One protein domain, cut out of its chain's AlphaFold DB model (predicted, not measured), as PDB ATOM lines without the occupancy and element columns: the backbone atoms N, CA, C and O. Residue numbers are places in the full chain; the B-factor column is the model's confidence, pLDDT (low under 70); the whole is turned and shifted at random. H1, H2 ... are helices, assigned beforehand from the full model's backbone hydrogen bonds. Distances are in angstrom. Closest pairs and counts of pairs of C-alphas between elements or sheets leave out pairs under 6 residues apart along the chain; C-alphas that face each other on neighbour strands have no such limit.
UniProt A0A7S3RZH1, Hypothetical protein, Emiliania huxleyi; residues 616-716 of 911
ATOM      1  N   LEU A 616     -20.134 -18.519  59.716       77.44
ATOM      2  CA  LEU A 616     -18.962 -18.979  58.975       77.44
ATOM      3  C   LEU A 616     -19.235 -20.314  58.261       77.44
ATOM      4  O   LEU A 616     -18.871 -20.471  57.094       77.44
ATOM      5  N   LEU A 617     -19.934 -21.244  58.924       77.62
ATOM      6  CA  LEU A 617     -20.390 -22.497  58.312       77.62
ATOM      7  C   LEU A 617     -21.458 -22.257  57.233       77.62
ATOM      8  O   LEU A 617     -21.403 -22.888  56.179       77.62
ATOM      9  N   ALA A 618     -22.393 -21.326  57.456       77.25
ATOM     10  CA  ALA A 618     -23.375 -20.937  56.440       77.25
ATOM     11  C   ALA A 618     -22.698 -20.361  55.182       77.25
ATOM     12  O   ALA A 618     -22.999 -20.782  54.064       77.25
ATOM     13  N   SER A 619     -21.726 -19.466  55.374       81.94
ATOM     14  CA  SER A 619     -20.936 -18.863  54.301       81.94
ATOM     15  C   SER A 619     -20.119 -19.912  53.536       81.94
ATOM     16  O   SER A 619     -20.148 -19.936  52.302       81.94
ATOM     17  N   PHE A 620     -19.473 -20.850  54.245       85.31
ATOM     18  CA  PHE A 620     -18.755 -21.968  53.626       85.31
ATOM     19  C   PHE A 620     -19.675 -22.832  52.758       85.31
ATOM     20  O   PHE A 620     -19.370 -23.072  51.593       85.31
ATOM     21  N   LEU A 621     -20.813 -23.284  53.299       83.31
ATOM     22  CA  LEU A 621     -21.728 -24.177  52.583       83.31
ATOM     23  C   LEU A 621     -22.391 -23.485  51.383       83.31
ATOM     24  O   LEU A 621     -22.563 -24.114  50.336       83.31
ATOM     25  N   ALA A 622     -22.683 -22.184  51.482       81.56
ATOM     26  CA  ALA A 622     -23.144 -21.385  50.352       81.56
ATOM     27  C   ALA A 622     -22.108 -21.369  49.215       81.56
ATOM     28  O   ALA A 622     -22.445 -21.667  48.069       81.56
ATOM     29  N   VAL A 623     -20.843 -21.068  49.521       87.12
ATOM     30  CA  VAL A 623     -19.756 -21.012  48.527       87.12
ATOM     31  C   VAL A 623     -19.389 -22.403  47.996       87.12
ATOM     32  O   VAL A 623     -19.103 -22.539  46.809       87.12
ATOM     33  N   PHE A 624     -19.492 -23.451  48.819       89.06
ATOM     34  CA  PHE A 624     -19.331 -24.853  48.419       89.06
ATOM     35  C   PHE A 624     -20.320 -25.242  47.310       89.06
ATOM     36  O   PHE A 624     -19.899 -25.677  46.238       89.06
ATOM     37  N   PHE A 625     -21.629 -25.031  47.504       87.94
ATOM     38  CA  PHE A 625     -22.620 -25.367  46.472       87.94
ATOM     39  C   PHE A 625     -22.517 -24.483  45.222       87.94
ATOM     40  O   PHE A 625     -22.737 -24.976  44.114       87.94
ATOM     41  N   GLN A 626     -22.124 -23.214  45.365       86.88
ATOM     42  CA  GLN A 626     -21.854 -22.337  44.221       86.88
ATOM     43  C   GLN A 626     -20.625 -22.800  43.416       86.88
ATOM     44  O   GLN A 626     -20.681 -22.837  42.184       86.88
ATOM     45  N   ALA A 627     -19.555 -23.259  44.075       90.69
ATOM     46  CA  ALA A 627     -18.402 -23.880  43.419       90.69
ATOM     47  C   ALA A 627     -18.793 -25.182  42.689       90.69
ATOM     48  O   ALA A 627     -18.478 -25.343  41.508       90.69
ATOM     49  N   LEU A 628     -19.567 -26.071  43.332       91.69
ATOM     50  CA  LEU A 628     -20.111 -27.276  42.685       91.69
ATOM     51  C   LEU A 628     -20.992 -26.948  41.465       91.69
ATOM     52  O   LEU A 628     -20.978 -27.684  40.479       91.69
ATOM     53  N   TRP A 629     -21.742 -25.842  41.498       87.69
ATOM     54  CA  TRP A 629     -22.545 -25.373  40.364       87.69
ATOM     55  C   TRP A 629     -21.696 -24.823  39.208       87.69
ATOM     56  O   TRP A 629     -22.058 -24.999  38.037       87.69
ATOM     57  N   CYS A 630     -20.561 -24.190  39.510       87.44
ATOM     58  CA  CYS A 630     -19.596 -23.752  38.500       87.44
ATOM     59  C   CYS A 630     -18.924 -24.943  37.794       87.44
ATOM     60  O   CYS A 630     -18.594 -24.843  36.611       87.44
ATOM     61  N   VAL A 631     -18.820 -26.112  38.445       89.62
ATOM     62  CA  VAL A 631     -18.406 -27.370  37.798       89.62
ATOM     63  C   VAL A 631     -19.511 -27.894  36.866       89.62
ATOM     64  O   VAL A 631     -20.294 -28.790  37.189       89.62
ATOM     65  N   ARG A 632     -19.549 -27.334  35.648       87.25
ATOM     66  CA  ARG A 632     -20.538 -27.610  34.586       87.25
ATOM     67  C   ARG A 632     -20.826 -29.113  34.342       87.25
ATOM     68  O   ARG A 632     -22.004 -29.427  34.145       87.25
ATOM     69  N   PRO A 633     -19.849 -30.053  34.361       87.75
ATOM     70  CA  PRO A 633     -20.125 -31.490  34.232       87.75
ATOM     71  C   PRO A 633     -20.898 -32.067  35.429       87.75
ATOM     72  O   PRO A 633     -21.941 -32.688  35.235       87.75
ATOM     73  N   PHE A 634     -20.440 -31.790  36.655       91.81
ATOM     74  CA  PHE A 634     -21.073 -32.254  37.894       91.81
ATOM     75  C   PHE A 634     -22.493 -31.705  38.045       91.81
ATOM     76  O   PHE A 634     -23.427 -32.470  38.280       91.81
ATOM     77  N   ARG A 635     -22.681 -30.404  37.786       89.19
ATOM     78  CA  ARG A 635     -24.002 -29.765  37.722       89.19
ATOM     79  C   ARG A 635     -24.962 -30.520  36.797       89.19
ATOM     80  O   ARG A 635     -26.104 -30.771  37.172       89.19
ATOM     81  N   ARG A 636     -24.516 -30.883  35.588       87.94
ATOM     82  CA  ARG A 636     -25.342 -31.632  34.625       87.94
ATOM     83  C   ARG A 636     -25.681 -33.031  35.137       87.94
ATOM     84  O   ARG A 636     -26.830 -33.432  34.993       87.94
ATOM     85  N   ALA A 637     -24.733 -33.736  35.756       91.06
ATOM     86  CA  ALA A 637     -24.976 -35.052  36.344       91.06
ATOM     87  C   ALA A 637     -26.013 -34.996  37.484       91.06
ATOM     88  O   ALA A 637     -27.009 -35.710  37.428       91.06
ATOM     89  N   VAL A 638     -25.839 -34.095  38.461       91.62
ATOM     90  CA  VAL A 638     -26.742 -33.965  39.624       91.62
ATOM     91  C   VAL A 638     -28.162 -33.555  39.217       91.62
ATOM     92  O   VAL A 638     -29.138 -34.133  39.698       91.62
ATOM     93  N   LEU A 639     -28.315 -32.594  38.300       89.50
ATOM     94  CA  LEU A 639     -29.645 -32.183  37.828       89.50
ATOM     95  C   LEU A 639     -30.347 -33.284  37.009       89.50
ATOM     96  O   LEU A 639     -31.577 -33.365  37.032       89.50
ATOM     97  N   ALA A 640     -29.583 -34.148  36.330       90.19
ATOM     98  CA  ALA A 640     -30.096 -35.269  35.540       90.19
ATOM     99  C   ALA A 640     -30.436 -36.532  36.360       90.19
ATOM    100  O   ALA A 640     -31.002 -37.468  35.795       90.19
ATOM    101  N   LEU A 641     -30.136 -36.572  37.667       90.19
ATOM    102  CA  LEU A 641     -30.494 -37.703  38.534       90.19
ATOM    103  C   LEU A 641     -32.010 -37.988  38.503       90.19
ATOM    104  O   LEU A 641     -32.806 -37.047  38.390       90.19
ATOM    105  N   PRO A 642     -32.455 -39.248  38.655       88.88
ATOM    106  CA  PRO A 642     -33.867 -39.550  38.894       88.88
ATOM    107  C   PRO A 642     -34.361 -38.917  40.215       88.88
ATOM    108  O   PRO A 642     -33.553 -38.472  41.034       88.88
ATOM    109  N   PRO A 643     -35.683 -38.834  40.458       86.50
ATOM    110  CA  PRO A 643     -36.188 -38.584  41.807       86.50
ATOM    111  C   PRO A 643     -35.759 -39.736  42.731       86.50
ATOM    112  O   PRO A 643     -35.963 -40.901  42.391       86.50
ATOM    113  N   SER A 644     -35.170 -39.412  43.883       82.12
ATOM    114  CA  SER A 644     -34.636 -40.397  44.827       82.12
ATOM    115  C   SER A 644     -35.350 -40.332  46.175       82.12
ATOM    116  O   SER A 644     -35.695 -39.252  46.659       82.12
ATOM    117  N   ASN A 645     -35.533 -41.491  46.809       81.25
ATOM    118  CA  ASN A 645     -36.010 -41.577  48.193       81.25
ATOM    119  C   ASN A 645     -34.871 -41.359  49.210       81.25
ATOM    120  O   ASN A 645     -35.121 -41.288  50.413       81.25
ATOM    121  N   GLU A 646     -33.624 -41.270  48.741       87.31
ATOM    122  CA  GLU A 646     -32.462 -40.960  49.566       87.31
ATOM    123  C   GLU A 646     -32.413 -39.448  49.862       87.31
ATOM    124  O   GLU A 646     -32.586 -38.607  48.974       87.31
ATOM    125  N   LYS A 647     -32.223 -39.096  51.140       85.38
ATOM    126  CA  LYS A 647     -32.348 -37.721  51.633       85.38
ATOM    127  C   LYS A 647     -31.204 -36.828  51.169       85.38
ATOM    128  O   LYS A 647     -31.481 -35.688  50.798       85.38
ATOM    129  N   ILE A 648     -29.962 -37.315  51.155       87.31
ATOM    130  CA  ILE A 648     -28.803 -36.513  50.745       87.31
ATOM    131  C   ILE A 648     -28.923 -36.180  49.257       87.31
ATOM    132  O   ILE A 648     -28.907 -35.005  48.895       87.31
ATOM    133  N   ALA A 649     -29.141 -37.178  48.399       87.75
ATOM    134  CA  ALA A 649     -29.253 -36.999  46.955       87.75
ATOM    135  C   ALA A 649     -30.399 -36.070  46.540       87.75
ATOM    136  O   ALA A 649     -30.175 -35.122  45.779       87.75
ATOM    137  N   SER A 650     -31.606 -36.268  47.077       88.69
ATOM    138  CA  SER A 650     -32.734 -35.381  46.770       88.69
ATOM    139  C   SER A 650     -32.538 -33.969  47.336       88.69
ATOM    140  O   SER A 650     -32.870 -33.001  46.651       88.69
ATOM    141  N   SER A 651     -31.921 -33.808  48.513       87.81
ATOM    142  CA  SER A 651     -31.636 -32.476  49.075       87.81
ATOM    143  C   SER A 651     -30.550 -31.736  48.298       87.81
ATOM    144  O   SER A 651     -30.714 -30.557  48.001       87.81
ATOM    145  N   VAL A 652     -29.477 -32.421  47.893       89.25
ATOM    146  CA  VAL A 652     -28.407 -31.871  47.043       89.25
ATOM    147  C   VAL A 652     -28.949 -31.481  45.671       89.25
ATOM    148  O   VAL A 652     -28.658 -30.386  45.188       89.25
ATOM    149  N   LYS A 653     -29.799 -32.316  45.061       89.44
ATOM    150  CA  LYS A 653     -30.458 -31.985  43.794       89.44
ATOM    151  C   LYS A 653     -31.371 -30.763  43.925       89.44
ATOM    152  O   LYS A 653     -31.345 -29.896  43.050       89.44
ATOM    153  N   LEU A 654     -32.152 -30.664  45.005       85.62
ATOM    154  CA  LEU A 654     -33.007 -29.505  45.282       85.62
ATOM    155  C   LEU A 654     -32.187 -28.237  45.555       85.62
ATOM    156  O   LEU A 654     -32.489 -27.202  44.968       85.62
ATOM    157  N   LEU A 655     -31.109 -28.321  46.343       83.75
ATOM    158  CA  LEU A 655     -30.171 -27.216  46.576       83.75
ATOM    159  C   LEU A 655     -29.596 -26.703  45.258       83.75
ATOM    160  O   LEU A 655     -29.766 -25.527  44.940       83.75
ATOM    161  N   MET A 656     -29.006 -27.586  44.447       84.50
ATOM    162  CA  MET A 656     -28.446 -27.188  43.157       84.50
ATOM    163  C   MET A 656     -29.512 -26.625  42.209       84.50
ATOM    164  O   MET A 656     -29.223 -25.678  41.489       84.50
ATOM    165  N   SER A 657     -30.748 -27.131  42.237       81.75
ATOM    166  CA  SER A 657     -31.855 -26.560  41.448       81.75
ATOM    167  C   SER A 657     -32.241 -25.150  41.927       81.75
ATOM    168  O   SER A 657     -32.381 -24.235  41.115       81.75
ATOM    169  N   SER A 658     -32.349 -24.954  43.245       74.38
ATOM    170  CA  SER A 658     -32.780 -23.694  43.866       74.38
ATOM    171  C   SER A 658     -31.814 -22.525  43.656       74.38
ATOM    172  O   SER A 658     -32.261 -21.380  43.649       74.38
ATOM    173  N   LEU A 659     -30.524 -22.798  43.394       69.38
ATOM    174  CA  LEU A 659     -29.522 -21.780  43.036       69.38
ATOM    175  C   LEU A 659     -29.944 -20.933  41.820       69.38
ATOM    176  O   LEU A 659     -29.500 -19.794  41.695       69.38
ATOM    177  N   PHE A 660     -30.758 -21.490  40.910       55.81
ATOM    178  CA  PHE A 660     -31.113 -20.862  39.630       55.81
ATOM    179  C   PHE A 660     -32.622 -20.821  39.315       55.81
ATOM    180  O   PHE A 660     -32.999 -20.288  38.270       55.81
ATOM    181  N   GLY A 661     -33.513 -21.309  40.190       48.69
ATOM    182  CA  GLY A 661     -34.955 -21.129  39.979       48.69
ATOM    183  C   GLY A 661     -35.886 -21.715  41.045       48.69
ATOM    184  O   GLY A 661     -35.727 -22.857  41.450       48.69
ATOM    185  N   GLN A 662     -36.908 -20.922  41.398       40.09
ATOM    186  CA  GLN A 662     -38.051 -21.213  42.287       40.09
ATOM    187  C   GLN A 662     -37.721 -21.673  43.725       40.09
ATOM    188  O   GLN A 662     -37.154 -22.730  43.978       40.09
ATOM    189  N   ARG A 663     -38.181 -20.882  44.708       50.53
ATOM    190  CA  ARG A 663     -38.169 -21.250  46.132       50.53
ATOM    191  C   ARG A 663     -39.240 -22.317  46.391       50.53
ATOM    192  O   ARG A 663     -40.418 -21.978  46.428       50.53
ATOM    193  N   THR A 664     -38.843 -23.577  46.572       47.62
ATOM    194  CA  THR A 664     -39.770 -24.690  46.889       47.62
ATOM    195  C   THR A 664     -39.505 -25.364  48.240       47.62
ATOM    196  O   THR A 664     -40.256 -26.250  48.627       47.62
ATOM    197  N   ALA A 665     -38.440 -24.978  48.948       52.22
ATOM    198  CA  ALA A 665     -38.122 -25.400  50.314       52.22
ATOM    199  C   ALA A 665     -37.178 -24.371  50.963       52.22
ATOM    200  O   ALA A 665     -36.496 -23.628  50.247       52.22
ATOM    201  N   SER A 666     -37.106 -24.331  52.298       61.47
ATOM    202  CA  SER A 666     -36.133 -23.476  52.987       61.47
ATOM    203  C   SER A 666     -34.702 -24.019  52.785       61.47
ATOM    204  O   SER A 666     -34.474 -25.230  52.914       61.47
ATOM    205  N   PRO A 667     -33.700 -23.165  52.484       64.50
ATOM    206  CA  PRO A 667     -32.321 -23.625  52.297       64.50
ATOM    207  C   PRO A 667     -31.740 -24.312  53.549       64.50
ATOM    208  O   PRO A 667     -30.973 -25.267  53.430       64.50
ATOM    209  N   LYS A 668     -32.177 -23.883  54.744       66.31
ATOM    210  CA  LYS A 668     -31.882 -24.484  56.058       66.31
ATOM    211  C   LYS A 668     -32.210 -25.979  56.101       66.31
ATOM    212  O   LYS A 668     -31.340 -26.801  56.398       66.31
ATOM    213  N   SER A 669     -33.459 -26.336  55.792       67.31
ATOM    214  CA  SER A 669     -33.941 -27.718  55.887       67.31
ATOM    215  C   SER A 669     -33.266 -28.624  54.861       67.31
ATOM    216  O   SER A 669     -32.940 -29.768  55.177       67.31
ATOM    217  N   LEU A 670     -32.963 -28.102  53.668       72.94
ATOM    218  CA  LEU A 670     -32.191 -28.840  52.670       72.94
ATOM    219  C   LEU A 670     -30.728 -29.062  53.099       72.94
ATOM    220  O   LEU A 670     -30.221 -30.165  52.910       72.94
ATOM    221  N   LEU A 671     -30.049 -28.085  53.721       74.19
ATOM    222  CA  LEU A 671     -28.695 -28.301  54.261       74.19
ATOM    223  C   LEU A 671     -28.675 -29.357  55.372       74.19
ATOM    224  O   LEU A 671     -27.826 -30.248  55.342       74.19
ATOM    225  N   ARG A 672     -29.619 -29.297  56.323       71.75
ATOM    226  CA  ARG A 672     -29.753 -30.292  57.407       71.75
ATOM    227  C   ARG A 672     -30.109 -31.698  56.906       71.75
ATOM    228  O   ARG A 672     -29.825 -32.674  57.597       71.75
ATOM    229  N   ALA A 673     -30.722 -31.817  55.729       74.00
ATOM    230  CA  ALA A 673     -31.015 -33.098  55.087       74.00
ATOM    231  C   ALA A 673     -29.887 -33.589  54.150       74.00
ATOM    232  O   ALA A 673     -29.763 -34.795  53.939       74.00
ATOM    233  N   ALA A 674     -29.047 -32.685  53.631       75.19
ATOM    234  CA  ALA A 674     -27.856 -33.004  52.839       75.19
ATOM    235  C   ALA A 674     -26.630 -33.380  53.694       75.19
ATOM    236  O   ALA A 674     -25.827 -34.213  53.276       75.19
ATOM    237  N   PHE A 675     -26.477 -32.796  54.887       78.25
ATOM    238  CA  PHE A 675     -25.354 -33.063  55.788       78.25
ATOM    239  C   PHE A 675     -25.845 -33.483  57.183       78.25
ATOM    240  O   PHE A 675     -26.622 -32.754  57.800       78.25
ATOM    241  N   PRO A 676     -25.386 -34.630  57.724       69.62
ATOM    242  CA  PRO A 676     -25.850 -35.110  59.021       69.62
ATOM    243  C   PRO A 676     -25.396 -34.174  60.158       69.62
ATOM    244  O   PRO A 676     -24.263 -33.680  60.108       69.62
ATOM    245  N   PRO A 677     -26.195 -33.992  61.234       66.75
ATOM    246  CA  PRO A 677     -25.861 -33.089  62.343       66.75
ATOM    247  C   PRO A 677     -24.453 -33.313  62.903       66.75
ATOM    248  O   PRO A 677     -23.654 -32.390  62.926       66.75
ATOM    249  N   SER A 678     -24.064 -34.568  63.157       62.62
ATOM    250  CA  SER A 678     -22.722 -34.910  63.664       62.62
ATOM    251  C   SER A 678     -21.538 -34.603  62.724       62.62
ATOM    252  O   SER A 678     -20.390 -34.887  63.080       62.62
ATOM    253  N   LEU A 679     -21.784 -34.080  61.519       60.94
ATOM    254  CA  LEU A 679     -20.779 -33.456  60.657       60.94
ATOM    255  C   LEU A 679     -20.912 -31.928  60.654       60.94
ATOM    256  O   LEU A 679     -19.885 -31.265  60.721       60.94
ATOM    257  N   LEU A 680     -22.127 -31.369  60.664       65.38
ATOM    258  CA  LEU A 680     -22.350 -29.928  60.842       65.38
ATOM    259  C   LEU A 680     -21.798 -29.425  62.191       65.38
ATOM    260  O   LEU A 680     -21.097 -28.419  62.220       65.38
ATOM    261  N   ASP A 681     -22.006 -30.170  63.277       64.69
ATOM    262  CA  ASP A 681     -21.497 -29.864  64.623       64.69
ATOM    263  C   ASP A 681     -19.961 -29.891  64.678       64.69
ATOM    264  O   ASP A 681     -19.334 -29.054  65.326       64.69
ATOM    265  N   LYS A 682     -19.336 -30.837  63.958       56.16
ATOM    266  CA  LYS A 682     -17.871 -30.903  63.818       56.16
ATOM    267  C   LYS A 682     -17.344 -29.779  62.939       56.16
ATOM    268  O   LYS A 682     -16.337 -29.180  63.284       56.16
ATOM    269  N   ALA A 683     -18.010 -29.500  61.818       58.22
ATOM    270  CA  ALA A 683     -17.620 -28.440  60.902       58.22
ATOM    271  C   ALA A 683     -17.705 -27.076  61.596       58.22
ATOM    272  O   ALA A 683     -16.766 -26.305  61.492       58.22
ATOM    273  N   ARG A 684     -18.752 -26.828  62.392       60.03
ATOM    274  CA  ARG A 684     -18.870 -25.685  63.308       60.03
ATOM    275  C   ARG A 684     -17.722 -25.649  64.322       60.03
ATOM    276  O   ARG A 684     -16.938 -24.710  64.325       60.03
ATOM    277  N   GLY A 685     -17.574 -26.705  65.127       53.28
ATOM    278  CA  GLY A 685     -16.553 -26.786  66.180       53.28
ATOM    279  C   GLY A 685     -15.099 -26.776  65.688       53.28
ATOM    280  O   GLY A 685     -14.196 -26.597  66.501       53.28
ATOM    281  N   PHE A 686     -14.865 -26.964  64.386       49.09
ATOM    282  CA  PHE A 686     -13.561 -26.812  63.744       49.09
ATOM    283  C   PHE A 686     -13.445 -25.447  63.035       49.09
ATOM    284  O   PHE A 686     -12.427 -24.790  63.212       49.09
ATOM    285  N   LEU A 687     -14.476 -24.939  62.340       53.53
ATOM    286  CA  LEU A 687     -14.445 -23.629  61.653       53.53
ATOM    287  C   LEU A 687     -14.337 -22.464  62.634       53.53
ATOM    288  O   LEU A 687     -13.616 -21.504  62.379       53.53
ATOM    289  N   ASP A 688     -15.032 -22.564  63.766       50.16
ATOM    290  CA  ASP A 688     -15.046 -21.534  64.803       50.16
ATOM    291  C   ASP A 688     -13.750 -21.567  65.668       50.16
ATOM    292  O   ASP A 688     -13.604 -20.767  66.593       50.16
ATOM    293  N   VAL A 689     -12.805 -22.493  65.401       40.19
ATOM    294  CA  VAL A 689     -11.615 -22.776  66.245       40.19
ATOM    295  C   VAL A 689     -10.294 -22.909  65.460       40.19
ATOM    296  O   VAL A 689      -9.225 -22.624  66.010       40.19
ATOM    297  N   VAL A 690     -10.332 -23.337  64.194       47.91
ATOM    298  CA  VAL A 690      -9.169 -23.660  63.350       47.91
ATOM    299  C   VAL A 690      -9.269 -22.938  62.006       47.91
ATOM    300  O   VAL A 690     -10.153 -23.193  61.194       47.91
ATOM    301  N   ASP A 691      -8.304 -22.048  61.771       53.34
ATOM    302  CA  ASP A 691      -8.220 -21.154  60.606       53.34
ATOM    303  C   ASP A 691      -7.536 -21.800  59.375       53.34
ATOM    304  O   ASP A 691      -7.169 -21.112  58.423       53.34
ATOM    305  N   ASP A 692      -7.357 -23.127  59.389       60.25
ATOM    306  CA  ASP A 692      -6.995 -23.918  58.208       60.25
ATOM    307  C   ASP A 692      -8.250 -24.612  57.660       60.25
ATOM    308  O   ASP A 692      -8.835 -25.459  58.345       60.25
ATOM    309  N   PRO A 693      -8.688 -24.269  56.440       61.50
ATOM    310  CA  PRO A 693      -9.898 -24.827  55.874       61.50
ATOM    311  C   PRO A 693      -9.686 -25.996  54.911       61.50
ATOM    312  O   PRO A 693     -10.669 -26.475  54.354       61.50
ATOM    313  N   SER A 694      -8.448 -26.434  54.676       63.91
ATOM    314  CA  SER A 694      -8.084 -27.328  53.567       63.91
ATOM    315  C   SER A 694      -8.808 -28.685  53.558       63.91
ATOM    316  O   SER A 694      -8.993 -29.267  52.487       63.91
ATOM    317  N   GLU A 695      -9.332 -29.166  54.688       64.75
ATOM    318  CA  GLU A 695     -10.030 -30.459  54.775       64.75
ATOM    319  C   GLU A 695     -11.549 -30.420  54.482       64.75
ATOM    320  O   GLU A 695     -12.116 -31.444  54.091       64.75
ATOM    321  N   TYR A 696     -12.240 -29.278  54.630       73.94
ATOM    322  CA  TYR A 696     -13.717 -29.249  54.629       73.94
ATOM    323  C   TYR A 696     -14.363 -29.668  53.303       73.94
ATOM    324  O   TYR A 696     -15.396 -30.336  53.311       73.94
ATOM    325  N   PHE A 697     -13.781 -29.292  52.164       79.81
ATOM    326  CA  PHE A 697     -14.310 -29.622  50.837       79.81
ATOM    327  C   PHE A 697     -14.198 -31.126  50.549       79.81
ATOM    328  O   PHE A 697     -15.132 -31.714  50.005       79.81
ATOM    329  N   GLU A 698     -13.113 -31.783  50.984       78.31
ATOM    330  CA  GLU A 698     -13.003 -33.244  50.902       78.31
ATOM    331  C   GLU A 698     -13.952 -33.935  51.891       78.31
ATOM    332  O   GLU A 698     -14.631 -34.884  51.504       78.31
ATOM    333  N   ALA A 699     -14.089 -33.432  53.122       74.94
ATOM    334  CA  ALA A 699     -15.060 -33.963  54.082       74.94
ATOM    335  C   ALA A 699     -16.508 -33.869  53.556       74.94
ATOM    336  O   ALA A 699     -17.263 -34.839  53.643       74.94
ATOM    337  N   ALA A 700     -16.884 -32.740  52.949       79.56
ATOM    338  CA  ALA A 700     -18.199 -32.539  52.348       79.56
ATOM    339  C   ALA A 700     -18.421 -33.452  51.126       79.56
ATOM    340  O   ALA A 700     -19.438 -34.144  51.064       79.56
ATOM    341  N   LEU A 701     -17.457 -33.544  50.199       83.88
ATOM    342  CA  LEU A 701     -17.516 -34.497  49.080       83.88
ATOM    343  C   LEU A 701     -17.541 -35.961  49.547       83.88
ATOM    344  O   LEU A 701     -18.164 -36.799  48.890       83.88
ATOM    345  N   SER A 702     -16.911 -36.285  50.680       78.12
ATOM    346  CA  SER A 702     -16.964 -37.623  51.274       78.12
ATOM    347  C   SER A 702     -18.371 -37.972  51.758       78.12
ATOM    348  O   SER A 702     -18.793 -39.099  51.535       78.12
ATOM    349  N   VAL A 703     -19.131 -37.030  52.338       79.06
ATOM    350  CA  VAL A 703     -20.550 -37.263  52.687       79.06
ATOM    351  C   VAL A 703     -21.377 -37.554  51.439       79.06
ATOM    352  O   VAL A 703     -22.144 -38.513  51.420       79.06
ATOM    353  N   LEU A 704     -21.184 -36.780  50.366       84.69
ATOM    354  CA  LEU A 704     -21.891 -37.020  49.105       84.69
ATOM    355  C   LEU A 704     -21.513 -38.384  48.489       84.69
ATOM    356  O   LEU A 704     -22.370 -39.072  47.935       84.69
ATOM    357  N   SER A 705     -20.257 -38.810  48.658       82.12
ATOM    358  CA  SER A 705     -19.741 -40.132  48.254       82.12
ATOM    359  C   SER A 705     -20.182 -41.294  49.157       82.12
ATOM    360  O   SER A 705     -19.973 -42.449  48.794       82.12
ATOM    361  N   GLU A 706     -20.754 -41.007  50.329       77.62
ATOM    362  CA  GLU A 706     -21.321 -41.980  51.276       77.62
ATOM    363  C   GLU A 706     -22.859 -42.017  51.239       77.62
ATOM    364  O   GLU A 706     -23.477 -42.759  52.006       77.62
ATOM    365  N   SER A 707     -23.484 -41.241  50.348       83.69
ATOM    366  CA  SER A 707     -24.930 -41.281  50.122       83.69
ATOM    367  C   SER A 707     -25.394 -42.654  49.611       83.69
ATOM    368  O   SER A 707     -24.663 -43.382  48.939       83.69
ATOM    369  N   GLY A 708     -26.640 -43.019  49.927       82.62
ATOM    370  CA  GLY A 708     -27.249 -44.271  49.455       82.62
ATOM    371  C   GLY A 708     -27.659 -44.258  47.975       82.62
ATOM    372  O   GLY A 708     -28.151 -45.267  47.473       82.62
ATOM    373  N   ASP A 709     -27.492 -43.129  47.281       90.44
ATOM    374  CA  ASP A 709     -27.876 -42.957  45.884       90.44
ATOM    375  C   ASP A 709     -26.687 -43.208  44.952       90.44
ATOM    376  O   ASP A 709     -25.740 -42.420  44.875       90.44
ATOM    377  N   ALA A 710     -26.752 -44.307  44.201       90.38
ATOM    378  CA  ALA A 710     -25.684 -44.695  43.284       90.38
ATOM    379  C   ALA A 710     -25.383 -43.629  42.210       90.38
ATOM    380  O   ALA A 710     -24.249 -43.554  41.745       90.38
ATOM    381  N   GLY A 711     -26.359 -42.794  41.834       92.31
ATOM    382  CA  GLY A 711     -26.172 -41.726  40.856       92.31
ATOM    383  C   GLY A 711     -25.418 -40.523  41.427       92.31
ATOM    384  O   GLY A 711     -24.533 -39.991  40.756       92.31
ATOM    385  N   LEU A 712     -25.701 -40.113  42.670       91.00
ATOM    386  CA  LEU A 712     -24.906 -39.075  43.341       91.00
ATOM    387  C   LEU A 712     -23.470 -39.559  43.605       91.00
ATOM    388  O   LEU A 712     -22.517 -38.828  43.321       91.00
ATOM    389  N   VAL A 713     -23.296 -40.797  44.083       90.12
ATOM    390  CA  VAL A 713     -21.964 -41.387  44.319       90.12
ATOM    391  C   VAL A 713     -21.154 -41.486  43.020       90.12
ATOM    392  O   VAL A 713     -19.964 -41.157  43.011       90.12
ATOM    393  N   ASP A 714     -21.787 -41.874  41.910       91.56
ATOM    394  CA  ASP A 714     -21.188 -41.891  40.569       91.56
ATOM    395  C   ASP A 714     -20.825 -40.478  40.075       91.56
ATOM    396  O   ASP A 714     -19.719 -40.266  39.574       91.56
ATOM    397  N   ALA A 715     -21.693 -39.481  40.282       92.56
ATOM    398  CA  ALA A 715     -21.416 -38.092  39.920       92.56
ATOM    399  C   ALA A 715     -20.199 -37.524  40.675       92.56
ATOM    400  O   ALA A 715     -19.307 -36.942  40.053       92.56
ATOM    401  N   VAL A 716     -20.107 -37.718  41.995       89.94
ATOM    402  CA  VAL A 716     -18.934 -37.272  42.773       89.94
ATOM    403  C   VAL A 716     -17.680 -38.039  42.349       89.94
ATOM    404  O   VAL A 716     -16.623 -37.437  42.139       89.94
TER     405      VAL A 716
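This is residues 616 to 716 of the 911 residues of the protein "Hypothetical protein" of Emiliania huxleyi (UniProt A0A7S3RZH1). Seven short helices make a compact body: H1 to H5 go round in a rough ring, and the hairpin of H6 and H7 covers one side of it. H1 is one side of the ring, H2 and the hairpin of H3 and H4 continue it, and H5 closes it by coming back to the beginning of H1. The printed part has 101 residues, with seven named helices, H1 to H7 in chain order, and no named strand; the class is all helix. The radius of gyration of the C-alphas is 13.1 A, and the C-alphas span 39 by 27 by 25 A.

Begin with H1, residues 616 to 630, the longest helix. Its residues 628 to 629 touch H2, residues 632 to 640, only at the corner, and only just, with 3 pairs of C-alphas within 8 A; the closest are Trp 629 and Arg 635, 5.3 A apart. At the other end, residues 616 to 617 touch H5, residues 677 to 687, about perpendicular at 76 degrees; look at the closest C-alphas, Leu 617 and Arg 684, 6.1 A apart. H3, residues 647 to 658, touches H2 with its residues 652 to 657 alone, closest at C-alphas Lys 653 and Val 638, 5.9 A. H3 forms a helical hairpin with H4, residues 667 to 674, at a shallow tilt of 34 degrees, only just short of steep; C-alphas Ile 648 and Ala 674 are closest, 4.2 A apart. H4 and H5 meet only through their link. H6, residues 696 to 705, and H7, residues 710 to 716, form the second helical hairpin, closest at C-alphas Ser 705 and Val 713, 4.7 A. H7 touches H2, opposite ways at a shallow tilt of 16 degrees, with C-alphas Ala 637 and Ala 715 closest, 5.9 A. H6 is close to H1 but not clearly touching it, C-alphas Phe 624 and Phe 697 being closest at 7.3 A. Every O i to N i+4 pair is within hydrogen-bond range in H1, H2, H3, H4, H6 and H7; in H5, 6 of 7 are.

Find C-alpha 616 at (-18.962, -18.979, 58.975); from there H1 runs 21.0 A to C-alpha 630. H3 measures 16.0 A, H5 14.8 A and H6 14.0 A. H7 ends at C-alpha 716, (-18.934, -37.272, 42.773).

The C-alphas farthest apart, Pro 642 and Val 689, are 39.0 A apart. The printed part has no cut, and no link is long. Mean pLDDT of the printed part is 76.3; look for values under 70 at residues 659 to 669 and 676 to 695.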